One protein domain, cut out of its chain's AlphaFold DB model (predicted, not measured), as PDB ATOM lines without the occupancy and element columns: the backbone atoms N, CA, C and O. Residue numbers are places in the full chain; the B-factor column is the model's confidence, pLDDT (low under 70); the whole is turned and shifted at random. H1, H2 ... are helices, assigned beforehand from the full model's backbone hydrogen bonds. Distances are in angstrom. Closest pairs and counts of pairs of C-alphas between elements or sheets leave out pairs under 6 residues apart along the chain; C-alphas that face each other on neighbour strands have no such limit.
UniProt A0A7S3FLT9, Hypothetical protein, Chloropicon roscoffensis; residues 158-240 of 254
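Overview. This is residues 158 to 240 of the 254 residues of the protein "Hypothetical protein" of Chloropicon roscoffensis (UniProt A0A7S3FLT9). A helical hairpin, H1 and H2, packs through H2 on the longest helix, H3, which meets H2 steeply with its residues 198 to 203. After H3 the chain goes on as a loose string of three short helices, H4, H5 and H6, that touch no other helix and turn back from beyond the last residues of H3 until H6 comes near H3 again. A long loop, residues 182 to 196, lies at the opposite end of the longest axis from H4. The printed part has 83 residues with six named helices in the order H1 to H6 and no named strand, and its class is all helix. It is compact and rounded, with a radius of gyration of the C-alphas of 12.0 A and spans of 31 by 24 by 21 A.

Along the chain. Find C-alpha 158 at (-9.182, 16.142, -48.423); here H1 begins and runs to residue 164, 9.8 A from first to last C-alpha. H2 holds residues 173 to 181 over 12.0 A. Next look at C-alpha 197 at (-0.965, 32.878, -43.907), where H3 begins; it runs 16.0 A to residue 208. H4 follows at residues 214 to 220, 10.2 A long, and H5 at residues 227 to 231, 6.2 A long. H6, residues 233 to 239, runs 9.9 A and ends at C-alpha 239, (-6.200, 33.458, -35.577).

Arrangement. Start with the hairpin: H1 and H2 touch, the C-alphas of Cys 162 and Cys 173 being closest at 5.6 A. They run opposite ways at a shallow tilt of 29 degrees. H2 also touches H3, closest at the C-alphas of Lys 179 and Phe 199, 4.9 A apart. These two run opposite ways at a steep tilt of 54 degrees. H1 and H3 are apart. H4 is close to H1 but not clearly touching; their closest C-alphas, Gly 164 and Ser 220, are 7.0 A apart, and their lines are about perpendicular at 88 degrees. H5 and H6 are close but not clearly touching, with the C-alphas of Leu 229 and Val 236 closest at 7.7 A. H3 and H6 are near each other, with 9 pairs of C-alphas within 10 A. In H1 to H6 every backbone O i to N i+4 pair is within hydrogen-bond range.

Size, cuts and confidence. The C-alphas farthest apart are those of Gln 187 and Pro 215, at 34.3 A. The printed part has no cut. The link from H2 to H3 is long, with 15 residues; those from H3 to H4 and from H5 to H6 are tight. In the B-factor column the mean pLDDT of the printed part is 77.4, and you will find values under 70 at residues 185 to 191, 214 to 216, 218 to 220, 224 to 226 and 228.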
ATOM      1  N   PHE A 158      -8.783  14.768 -48.135       78.75
ATOM      2  CA  PHE A 158      -9.182  16.142 -48.423       78.75
ATOM      3  C   PHE A 158      -9.174  16.444 -49.921       78.75
ATOM      4  O   PHE A 158     -10.057  17.145 -50.414       78.75
ATOM      5  N   LEU A 159      -8.210  15.902 -50.666       83.00
ATOM      6  CA  LEU A 159      -8.149  16.074 -52.117       83.00
ATOM      7  C   LEU A 159      -9.345  15.392 -52.794       83.00
ATOM      8  O   LEU A 159     -10.003  16.015 -53.623       83.00
ATOM      9  N   VAL A 160      -9.674  14.163 -52.382       82.75
ATOM     10  CA  VAL A 160     -10.844  13.419 -52.882       82.75
ATOM     11  C   VAL A 160     -12.144  14.158 -52.566       82.75
ATOM     12  O   VAL A 160     -13.007  14.293 -53.433       82.75
ATOM     13  N   TRP A 161     -12.279  14.676 -51.344       84.94
ATOM     14  CA  TRP A 161     -13.431  15.490 -50.968       84.94
ATOM     15  C   TRP A 161     -13.525  16.769 -51.801       84.94
ATOM     16  O   TRP A 161     -14.586  17.066 -52.340       84.94
ATOM     17  N   CYS A 162     -12.421  17.499 -51.958       84.38
ATOM     18  CA  CYS A 162     -12.405  18.735 -52.728       84.38
ATOM     19  C   CYS A 162     -12.776  18.496 -54.200       84.38
ATOM     20  O   CYS A 162     -13.483  19.302 -54.798       84.38
ATOM     21  N   GLU A 163     -12.342  17.391 -54.805       85.31
ATOM     22  CA  GLU A 163     -12.727  17.070 -56.184       85.31
ATOM     23  C   GLU A 163     -14.210  16.676 -56.314       85.31
ATOM     24  O   GLU A 163     -14.800  16.846 -57.382       85.31
ATOM     25  N   GLY A 164     -14.814  16.155 -55.241       80.88
ATOM     26  CA  GLY A 164     -16.207  15.706 -55.213       80.88
ATOM     27  C   GLY A 164     -17.219  16.727 -54.685       80.88
ATOM     28  O   GLY A 164     -18.418  16.556 -54.910       80.88
ATOM     29  N   ALA A 165     -16.778  17.768 -53.977       83.38
ATOM     30  CA  ALA A 165     -17.668  18.737 -53.353       83.38
ATOM     31  C   ALA A 165     -18.118  19.820 -54.347       83.38
ATOM     32  O   ALA A 165     -17.317  20.465 -55.018       83.38
ATOM     33  N   ALA A 166     -19.429  20.075 -54.402       82.62
ATOM     34  CA  ALA A 166     -19.990  21.124 -55.257       82.62
ATOM     35  C   ALA A 166     -19.497  22.529 -54.859       82.62
ATOM     36  O   ALA A 166     -19.342  23.404 -55.706       82.62
ATOM     37  N   CYS A 167     -19.201  22.739 -53.574       81.44
ATOM     38  CA  CYS A 167     -18.706  24.018 -53.068       81.44
ATOM     39  C   CYS A 167     -17.277  24.344 -53.549       81.44
ATOM     40  O   CYS A 167     -16.867  25.496 -53.541       81.44
ATOM     41  N   THR A 168     -16.503  23.361 -54.006       85.50
ATOM     42  CA  THR A 168     -15.143  23.552 -54.533       85.50
ATOM     43  C   THR A 168     -15.100  23.497 -56.062       85.50
ATOM     44  O   THR A 168     -14.015  23.471 -56.650       85.50
ATOM     45  N   GLU A 169     -16.255  23.527 -56.738       83.06
ATOM     46  CA  GLU A 169     -16.327  23.500 -58.198       83.06
ATOM     47  C   GLU A 169     -15.565  24.693 -58.808       83.06
ATOM     48  O   GLU A 169     -15.829  25.860 -58.522       83.06
ATOM     49  N   GLY A 170     -14.573  24.398 -59.654       80.81
ATOM     50  CA  GLY A 170     -13.714  25.412 -60.274       80.81
ATOM     51  C   GLY A 170     -12.501  25.843 -59.440       80.81
ATOM     52  O   GLY A 170     -11.727  26.680 -59.909       80.81
ATOM     53  N   GLN A 171     -12.291  25.264 -58.253       86.25
ATOM     54  CA  GLN A 171     -11.086  25.473 -57.446       86.25
ATOM     55  C   GLN A 171      -9.983  24.465 -57.792       86.25
ATOM     56  O   GLN A 171     -10.233  23.353 -58.257       86.25
ATOM     57  N   ASN A 172      -8.726  24.850 -57.554       87.19
ATOM     58  CA  ASN A 172      -7.595  23.938 -57.693       87.19
ATOM     59  C   ASN A 172      -7.408  23.146 -56.394       87.19
ATOM     60  O   ASN A 172      -6.744  23.609 -55.466       87.19
ATOM     61  N   CYS A 173      -7.985  21.946 -56.338       85.69
ATOM     62  CA  CYS A 173      -7.961  21.100 -55.148       85.69
ATOM     63  C   CYS A 173      -6.562  20.674 -54.704       85.69
ATOM     64  O   CYS A 173      -6.337  20.502 -53.512       85.69
ATOM     65  N   THR A 174      -5.603  20.578 -55.628       86.69
ATOM     66  CA  THR A 174      -4.202  20.294 -55.287       86.69
ATOM     67  C   THR A 174      -3.524  21.485 -54.610       86.69
ATOM     68  O   THR A 174      -2.731  21.315 -53.688       86.69
ATOM     69  N   GLU A 175      -3.818  22.709 -55.055       85.00
ATOM     70  CA  GLU A 175      -3.310  23.918 -54.398       85.00
ATOM     71  C   GLU A 175      -3.997  24.137 -53.047       85.00
ATOM     72  O   GLU A 175      -3.356  24.523 -52.070       85.00
ATOM     73  N   LEU A 176      -5.300  23.860 -52.982       83.56
ATOM     74  CA  LEU A 176      -6.079  23.993 -51.763       83.56
ATOM     75  C   LEU A 176      -5.639  22.978 -50.705       83.56
ATOM     76  O   LEU A 176      -5.425  23.369 -49.562       83.56
ATOM     77  N   SER A 177      -5.417  21.715 -51.080       82.88
ATOM     78  CA  SER A 177      -4.894  20.702 -50.158       82.88
ATOM     79  C   SER A 177      -3.498  21.065 -49.653       82.88
ATOM     80  O   SER A 177      -3.236  20.959 -48.458       82.88
ATOM     81  N   ALA A 178      -2.627  21.597 -50.518       83.19
ATOM     82  CA  ALA A 178      -1.309  22.075 -50.109       83.19
ATOM     83  C   ALA A 178      -1.400  23.209 -49.073       83.19
ATOM     84  O   ALA A 178      -0.716  23.157 -48.055       83.19
ATOM     85  N   LYS A 179      -2.288  24.190 -49.281       82.94
ATOM     86  CA  LYS A 179      -2.519  25.289 -48.326       82.94
ATOM     87  C   LYS A 179      -3.039  24.788 -46.981       82.94
ATOM     88  O   LYS A 179      -2.581  25.249 -45.939       82.94
ATOM     89  N   MET A 180      -3.957  23.825 -46.994       79.31
ATOM     90  CA  MET A 180      -4.504  23.225 -45.775       79.31
ATOM     91  C   MET A 180      -3.449  22.401 -45.015       79.31
ATOM     92  O   MET A 180      -3.421  22.438 -43.785       79.31
ATOM     93  N   ALA A 181      -2.524  21.748 -45.730       79.31
ATOM     94  CA  ALA A 181      -1.398  21.021 -45.141       79.31
ATOM     95  C   ALA A 181      -0.472  21.926 -44.318       79.31
ATOM     96  O   ALA A 181       0.081  21.499 -43.309       79.31
ATOM     97  N   GLU A 182      -0.301  23.183 -44.736       80.50
ATOM     98  CA  GLU A 182       0.598  24.130 -44.068       80.50
ATOM     99  C   GLU A 182       0.103  24.552 -42.678       80.50
ATOM    100  O   GLU A 182       0.887  25.071 -41.890       80.50
ATOM    101  N   GLY A 183      -1.165  24.308 -42.337       73.56
ATOM    102  CA  GLY A 183      -1.695  24.571 -40.995       73.56
ATOM    103  C   GLY A 183      -1.193  23.605 -39.923       73.56
ATOM    104  O   GLY A 183      -1.348  23.889 -38.733       73.56
ATOM    105  N   VAL A 184      -0.593  22.485 -40.335       73.56
ATOM    106  CA  VAL A 184      -0.178  21.386 -39.461       73.56
ATOM    107  C   VAL A 184       1.318  21.139 -39.606       73.56
ATOM    108  O   VAL A 184       1.876  21.101 -40.702       73.56
ATOM    109  N   ASP A 185       1.992  20.938 -38.483       68.56
ATOM    110  CA  ASP A 185       3.381  20.513 -38.483       68.56
ATOM    111  C   ASP A 185       3.491  19.049 -38.938       68.56
ATOM    112  O   ASP A 185       2.959  18.133 -38.309       68.56
ATOM    113  N   ALA A 186       4.235  18.815 -40.018       68.56
ATOM    114  CA  ALA A 186       4.374  17.497 -40.640       68.56
ATOM    115  C   ALA A 186       5.045  16.431 -39.747       68.56
ATOM    116  O   ALA A 186       5.002  15.244 -40.071       68.56
ATOM    117  N   GLN A 187       5.723  16.829 -38.666       64.19
ATOM    118  CA  GLN A 187       6.412  15.900 -37.766       64.19
ATOM    119  C   GLN A 187       5.528  15.495 -36.589       64.19
ATOM    120  O   GLN A 187       5.567  14.342 -36.165       64.19
ATOM    121  N   THR A 188       4.744  16.437 -36.068       63.41
ATOM    122  CA  THR A 188       3.983  16.275 -34.823       63.41
ATOM    123  C   THR A 188       2.479  16.154 -35.029       63.41
ATOM    124  O   THR A 188       1.794  15.749 -34.096       63.41
ATOM    125  N   GLY A 189       1.955  16.505 -36.209       63.06
ATOM    126  CA  GLY A 189       0.509  16.590 -36.443       63.06
ATOM    127  C   GLY A 189      -0.156  17.737 -35.673       63.06
ATOM    128  O   GLY A 189      -1.378  17.832 -35.631       63.06
ATOM    129  N   ALA A 190       0.631  18.608 -35.032       64.94
ATOM    130  CA  ALA A 190       0.111  19.704 -34.230       64.94
ATOM    131  C   ALA A 190      -0.161  20.944 -35.099       64.94
ATOM    132  O   ALA A 190       0.610  21.225 -36.021       64.94
ATOM    133  N   PRO A 191      -1.190  21.749 -34.781       67.50
ATOM    134  CA  PRO A 191      -1.420  23.021 -35.448       67.50
ATOM    135  C   PRO A 191      -0.253  23.980 -35.230       67.50
ATOM    136  O   PRO A 191       0.209  24.167 -34.097       67.50
ATOM    137  N   ILE A 192       0.184  24.647 -36.292       70.38
ATOM    138  CA  ILE A 192       1.207  25.688 -36.197       70.38
ATOM    139  C   ILE A 192       0.519  26.971 -35.721       70.38
ATOM    140  O   ILE A 192      -0.245  27.571 -36.469       70.38
ATOM    141  N   ILE A 193       0.765  27.391 -34.474       74.25
ATOM    142  CA  ILE A 193       0.267  28.669 -33.934       74.25
ATOM    143  C   ILE A 193       1.407  29.698 -33.857       74.25
ATOM    144  O   ILE A 193       2.438  29.412 -33.240       74.25
ATOM    145  N   PRO A 194       1.210  30.932 -34.366       71.44
ATOM    146  CA  PRO A 194       0.034  31.401 -35.110       71.44
ATOM    147  C   PRO A 194      -0.092  30.704 -36.472       71.44
ATOM    148  O   PRO A 194       0.924  30.312 -37.045       71.44
ATOM    149  N   PHE A 195      -1.326  30.570 -36.974       80.81
ATOM    150  CA  PHE A 195      -1.570  29.899 -38.251       80.81
ATOM    151  C   PHE A 195      -0.792  30.570 -39.389       80.81
ATOM    152  O   PHE A 195      -0.792  31.805 -39.486       80.81
ATOM    153  N   PRO A 196      -0.137  29.787 -40.265       82.44
ATOM    154  CA  PRO A 196       0.490  30.321 -41.462       82.44
ATOM    155  C   PRO A 196      -0.528  31.026 -42.356       82.44
ATOM    156  O   PRO A 196      -1.686  30.625 -42.466       82.44
ATOM    157  N   THR A 197      -0.090  32.087 -43.030       84.62
ATOM    158  CA  THR A 197      -0.965  32.878 -43.907       84.62
ATOM    159  C   THR A 197      -1.542  32.045 -45.046       84.62
ATOM    160  O   THR A 197      -2.687  32.241 -45.429       84.62
ATOM    161  N   THR A 198      -0.770  31.085 -45.544       85.44
ATOM    162  CA  THR A 198      -1.146  30.113 -46.577       85.44
ATOM    163  C   THR A 198      -2.299  29.214 -46.145       85.44
ATOM    164  O   THR A 198      -3.252  29.046 -46.904       85.44
ATOM    165  N   PHE A 199      -2.275  28.720 -44.905       85.94
ATOM    166  CA  PHE A 199      -3.399  27.994 -44.318       85.94
ATOM    167  C   PHE A 199      -4.645  28.875 -44.245       85.94
ATOM    168  O   PHE A 199      -5.712  28.492 -44.723       85.94
ATOM    169  N   CYS A 200      -4.499  30.095 -43.728       86.38
ATOM    170  CA  CYS A 200      -5.608  31.039 -43.638       86.38
ATOM    171  C   CYS A 200      -6.190  31.421 -45.009       86.38
ATOM    172  O   CYS A 200      -7.395  31.630 -45.121       86.38
ATOM    173  N   GLU A 201      -5.371  31.482 -46.062       87.50
ATOM    174  CA  GLU A 201      -5.841  31.655 -47.440       87.50
ATOM    175  C   GLU A 201      -6.670  30.457 -47.917       87.50
ATOM    176  O   GLU A 201      -7.707  30.653 -48.547       87.50
ATOM    177  N   GLY A 202      -6.250  29.227 -47.601       85.56
ATOM    178  CA  GLY A 202      -7.008  28.016 -47.929       85.56
ATOM    179  C   GLY A 202      -8.368  27.974 -47.231       85.56
ATOM    180  O   GLY A 202      -9.400  27.818 -47.884       85.56
ATOM    181  N   VAL A 203      -8.385  28.216 -45.918       84.12
ATOM    182  CA  VAL A 203      -9.624  28.276 -45.126       84.12
ATOM    183  C   VAL A 203     -10.532  29.408 -45.616       84.12
ATOM    184  O   VAL A 203     -11.742  29.222 -45.723       84.12
ATOM    185  N   LYS A 204      -9.968  30.560 -45.995       85.62
ATOM    186  CA  LYS A 204     -10.733  31.658 -46.594       85.62
ATOM    187  C   LYS A 204     -11.406  31.250 -47.902       85.62
ATOM    188  O   LYS A 204     -12.593  31.507 -48.052       85.62
ATOM    189  N   VAL A 205     -10.694  30.583 -48.811       86.06
ATOM    190  CA  VAL A 205     -11.288  30.089 -50.067       86.06
ATOM    191  C   VAL A 205     -12.447  29.135 -49.779       86.06
ATOM    192  O   VAL A 205     -13.501  29.261 -50.395       86.06
ATOM    193  N   LEU A 206     -12.308  28.224 -48.814       84.81
ATOM    194  CA  LEU A 206     -13.399  27.324 -48.422       84.81
ATOM    195  C   LEU A 206     -14.610  28.075 -47.851       84.81
ATOM    196  O   LEU A 206     -15.751  27.754 -48.177       84.81
ATOM    197  N   ASN A 207     -14.371  29.097 -47.035       82.44
ATOM    198  CA  ASN A 207     -15.429  29.911 -46.442       82.44
ATOM    199  C   ASN A 207     -16.126  30.832 -47.449       82.44
ATOM    200  O   ASN A 207     -17.340  30.994 -47.378       82.44
ATOM    201  N   ASP A 208     -15.384  31.407 -48.396       83.88
ATOM    202  CA  ASP A 208     -15.931  32.252 -49.463       83.88
ATOM    203  C   ASP A 208     -16.822  31.437 -50.417       83.88
ATOM    204  O   ASP A 208     -17.764  31.975 -50.992       83.88
ATOM    205  N   ASN A 209     -16.564  30.129 -50.549       82.62
ATOM    206  CA  ASN A 209     -17.411  29.205 -51.308       82.62
ATOM    207  C   ASN A 209     -18.449  28.457 -50.442       82.62
ATOM    208  O   ASN A 209     -19.071  27.506 -50.915       82.62
ATOM    209  N   LEU A 210     -18.652  28.864 -49.183       81.06
ATOM    210  CA  LEU A 210     -19.649  28.288 -48.266       81.06
ATOM    211  C   LEU A 210     -19.475  26.776 -48.004       81.06
ATOM    212  O   LEU A 210     -20.428  26.073 -47.662       81.06
ATOM    213  N   CYS A 211     -18.250  26.254 -48.111       80.94
ATOM    214  CA  CYS A 211     -17.964  24.831 -47.896       80.94
ATOM    215  C   CYS A 211     -18.146  24.372 -46.443       80.94
ATOM    216  O   CYS A 211     -18.309  23.181 -46.190       80.94
ATOM    217  N   PHE A 212     -18.131  25.300 -45.484       79.75
ATOM    218  CA  PHE A 212     -18.329  25.009 -44.060       79.75
ATOM    219  C   PHE A 212     -19.803  25.005 -43.638       79.75
ATOM    220  O   PHE A 212     -20.121  24.869 -42.458       79.75
ATOM    221  N   CYS A 213     -20.718  25.164 -44.589       77.81
ATOM    222  CA  CYS A 213     -22.128  25.339 -44.304       77.81
ATOM    223  C   CYS A 213     -22.894  24.027 -44.389       77.81
ATOM    224  O   CYS A 213     -22.606  23.175 -45.228       77.81
ATOM    225  N   ARG A 214     -23.919  23.878 -43.541       65.12
ATOM    226  CA  ARG A 214     -24.709  22.641 -43.428       65.12
ATOM    227  C   ARG A 214     -25.157  22.009 -44.750       65.12
ATOM    228  O   ARG A 214     -24.981  20.804 -44.853       65.12
ATOM    229  N   PRO A 215     -25.677  22.734 -45.760       64.50
ATOM    230  CA  PRO A 215     -26.062  22.087 -47.016       64.50
ATOM    231  C   PRO A 215     -24.870  21.458 -47.759       64.50
ATOM    232  O   PRO A 215     -24.997  20.349 -48.267       64.50
ATOM    233  N   ALA A 216     -23.699  22.105 -47.762       65.06
ATOM    234  CA  ALA A 216     -22.485  21.549 -48.368       65.06
ATOM    235  C   ALA A 216     -21.934  20.364 -47.553       65.06
ATOM    236  O   ALA A 216     -21.515  19.355 -48.117       65.06
ATOM    237  N   LEU A 217     -21.996  20.461 -46.222       70.38
ATOM    238  CA  LEU A 217     -21.587  19.398 -45.302       70.38
ATOM    239  C   LEU A 217     -22.504  18.165 -45.370       70.38
ATOM    240  O   LEU A 217     -22.030  17.052 -45.174       70.38
ATOM    241  N   GLU A 218     -23.799  18.343 -45.636       69.56
ATOM    242  CA  GLU A 218     -24.774  17.250 -45.754       69.56
ATOM    243  C   GLU A 218     -24.687  16.515 -47.102       69.56
ATOM    244  O   GLU A 218     -24.978  15.319 -47.152       69.56
ATOM    245  N   GLU A 219     -24.284  17.194 -48.183       65.56
ATOM    246  CA  GLU A 219     -24.170  16.588 -49.519       65.56
ATOM    247  C   GLU A 219     -22.870  15.810 -49.731       65.56
ATOM    248  O   GLU A 219     -22.916  14.674 -50.208       65.56
ATOM    249  N   SER A 220     -21.716  16.406 -49.415       63.97
ATOM    250  CA  SER A 220     -20.412  15.775 -49.666       63.97
ATOM    251  C   SER A 220     -19.786  15.160 -48.419       63.97
ATOM    252  O   SER A 220     -18.973  14.248 -48.559       63.97
ATOM    253  N   GLY A 221     -20.194  15.602 -47.221       70.06
ATOM    254  CA  GLY A 221     -19.533  15.260 -45.962       70.06
ATOM    255  C   GLY A 221     -18.141  15.884 -45.895       70.06
ATOM    256  O   GLY A 221     -17.334  15.682 -46.790       70.06
ATOM    257  N   PHE A 222     -17.817  16.647 -44.852       74.12
ATOM    258  CA  PHE A 222     -16.420  17.059 -44.668       74.12
ATOM    259  C   PHE A 222     -15.577  15.846 -44.253       74.12
ATOM    260  O   PHE A 222     -16.097  15.022 -43.491       74.12
ATOM    261  N   PRO A 223     -14.309  15.732 -44.697       72.94
ATOM    262  CA  PRO A 223     -13.426  14.647 -44.284       72.94
ATOM    263  C   PRO A 223     -13.415  14.496 -42.762       72.94
ATOM    264  O   PRO A 223     -13.391  15.503 -42.048       72.94
ATOM    265  N   ASP A 224     -13.430  13.253 -42.273       67.25
ATOM    266  CA  ASP A 224     -13.492  12.950 -40.837       67.25
ATOM    267  C   ASP A 224     -12.310  13.569 -40.085       67.25
ATOM    268  O   ASP A 224     -12.466  14.093 -38.982       67.25
ATOM    269  N   GLU A 225     -11.137  13.581 -40.715       64.38
ATOM    270  CA  GLU A 225      -9.940  14.223 -40.188       64.38
ATOM    271  C   GLU A 225     -10.191  15.734 -40.023       64.38
ATOM    272  O   GLU A 225      -9.970  16.322 -38.967       64.38
ATOM    273  N   GLY A 226     -10.804  16.357 -41.028       66.62
ATOM    274  CA  GLY A 226     -11.125  17.776 -41.037       66.62
ATOM    275  C   GLY A 226     -12.219  18.221 -40.054       66.62
ATOM    276  O   GLY A 226     -12.433  19.424 -39.909       66.62
ATOM    277  N   GLN A 227     -12.903  17.318 -39.345       70.31
ATOM    278  CA  GLN A 227     -13.965  17.688 -38.393       70.31
ATOM    279  C   GLN A 227     -13.454  18.595 -37.267       70.31
ATOM    280  O   GLN A 227     -14.141  19.532 -36.861       70.31
ATOM    281  N   ALA A 228     -12.202  18.413 -36.839       68.31
ATOM    282  CA  ALA A 228     -11.577  19.290 -35.850       68.31
ATOM    283  C   ALA A 228     -11.476  20.751 -36.332       68.31
ATOM    284  O   ALA A 228     -11.495  21.666 -35.504       68.31
ATOM    285  N   LEU A 229     -11.391  20.981 -37.651       74.69
ATOM    286  CA  LEU A 229     -11.469  22.320 -38.238       74.69
ATOM    287  C   LEU A 229     -12.851  22.926 -38.004       74.69
ATOM    288  O   LEU A 229     -12.945  24.041 -37.498       74.69
ATOM    289  N   LEU A 230     -13.898  22.168 -38.349       75.25
ATOM    290  CA  LEU A 230     -15.297  22.580 -38.244       75.25
ATOM    291  C   LEU A 230     -15.680  22.904 -36.799       75.25
ATOM    292  O   LEU A 230     -16.241  23.967 -36.533       75.25
ATOM    293  N   ASP A 231     -15.299  22.036 -35.863       74.56
ATOM    294  CA  ASP A 231     -15.593  22.195 -34.437       74.56
ATOM    295  C   ASP A 231     -14.890  23.412 -33.815       74.56
ATOM    296  O   ASP A 231     -15.373  23.984 -32.837       74.56
ATOM    297  N   ASN A 232     -13.754  23.833 -34.381       73.44
ATOM    298  CA  ASN A 232     -12.937  24.934 -33.867       73.44
ATOM    299  C   ASN A 232     -12.901  26.148 -34.811       73.44
ATOM    300  O   ASN A 232     -11.995  26.980 -34.708       73.44
ATOM    301  N   MET A 233     -13.883  26.302 -35.707       75.62
ATOM    302  CA  MET A 233     -13.895  27.385 -36.700       75.62
ATOM    303  C   MET A 233     -13.805  28.785 -36.087       75.62
ATOM    304  O   MET A 233     -13.096  29.631 -36.624       75.62
ATOM    305  N   GLY A 234     -14.437  29.025 -34.935       73.38
ATOM    306  CA  GLY A 234     -14.334  30.313 -34.235       73.38
ATOM    307  C   GLY A 234     -12.909  30.626 -33.755       73.38
ATOM    308  O   GLY A 234     -12.465  31.776 -33.771       73.38
ATOM    309  N   PHE A 235     -12.136  29.597 -33.392       74.75
ATOM    310  CA  PHE A 235     -10.723  29.747 -33.041       74.75
ATOM    311  C   PHE A 235      -9.860  30.022 -34.275       74.75
ATOM    312  O   PHE A 235      -8.994  30.899 -34.245       74.75
ATOM    313  N   VAL A 236     -10.126  29.325 -35.382       77.00
ATOM    314  CA  VAL A 236      -9.446  29.573 -36.659       77.00
ATOM    315  C   VAL A 236      -9.740  30.979 -37.170       77.00
ATOM    316  O   VAL A 236      -8.813  31.680 -37.569       77.00
ATOM    317  N   ALA A 237     -10.981  31.449 -37.044       76.62
ATOM    318  CA  ALA A 237     -11.369  32.808 -37.397       76.62
ATOM    319  C   ALA A 237     -10.643  33.875 -36.574       76.62
ATOM    320  O   ALA A 237     -10.204  34.893 -37.104       76.62
ATOM    321  N   MET A 238     -10.447  33.626 -35.279       77.25
ATOM    322  CA  MET A 238      -9.698  34.542 -34.420       77.25
ATOM    323  C   MET A 238      -8.220  34.647 -34.822       77.25
ATOM    324  O   MET A 238      -7.617  35.715 -34.697       77.25
ATOM    325  N   LEU A 239      -7.625  33.539 -35.264       79.56
ATOM    326  CA  LEU A 239      -6.200  33.458 -35.577       79.56
ATOM    327  C   LEU A 239      -5.867  33.771 -37.042       79.56
ATOM    328  O   LEU A 239      -4.727  34.141 -37.328       79.56
ATOM    329  N   CYS A 240      -6.838  33.673 -37.948       80.44
ATOM    330  CA  CYS A 240      -6.693  34.031 -39.352       80.44
ATOM    331  C   CYS A 240      -7.177  35.470 -39.611       80.44
ATOM    332  O   CYS A 240      -8.376  35.746 -39.604       80.44
TER     333      CYS A 240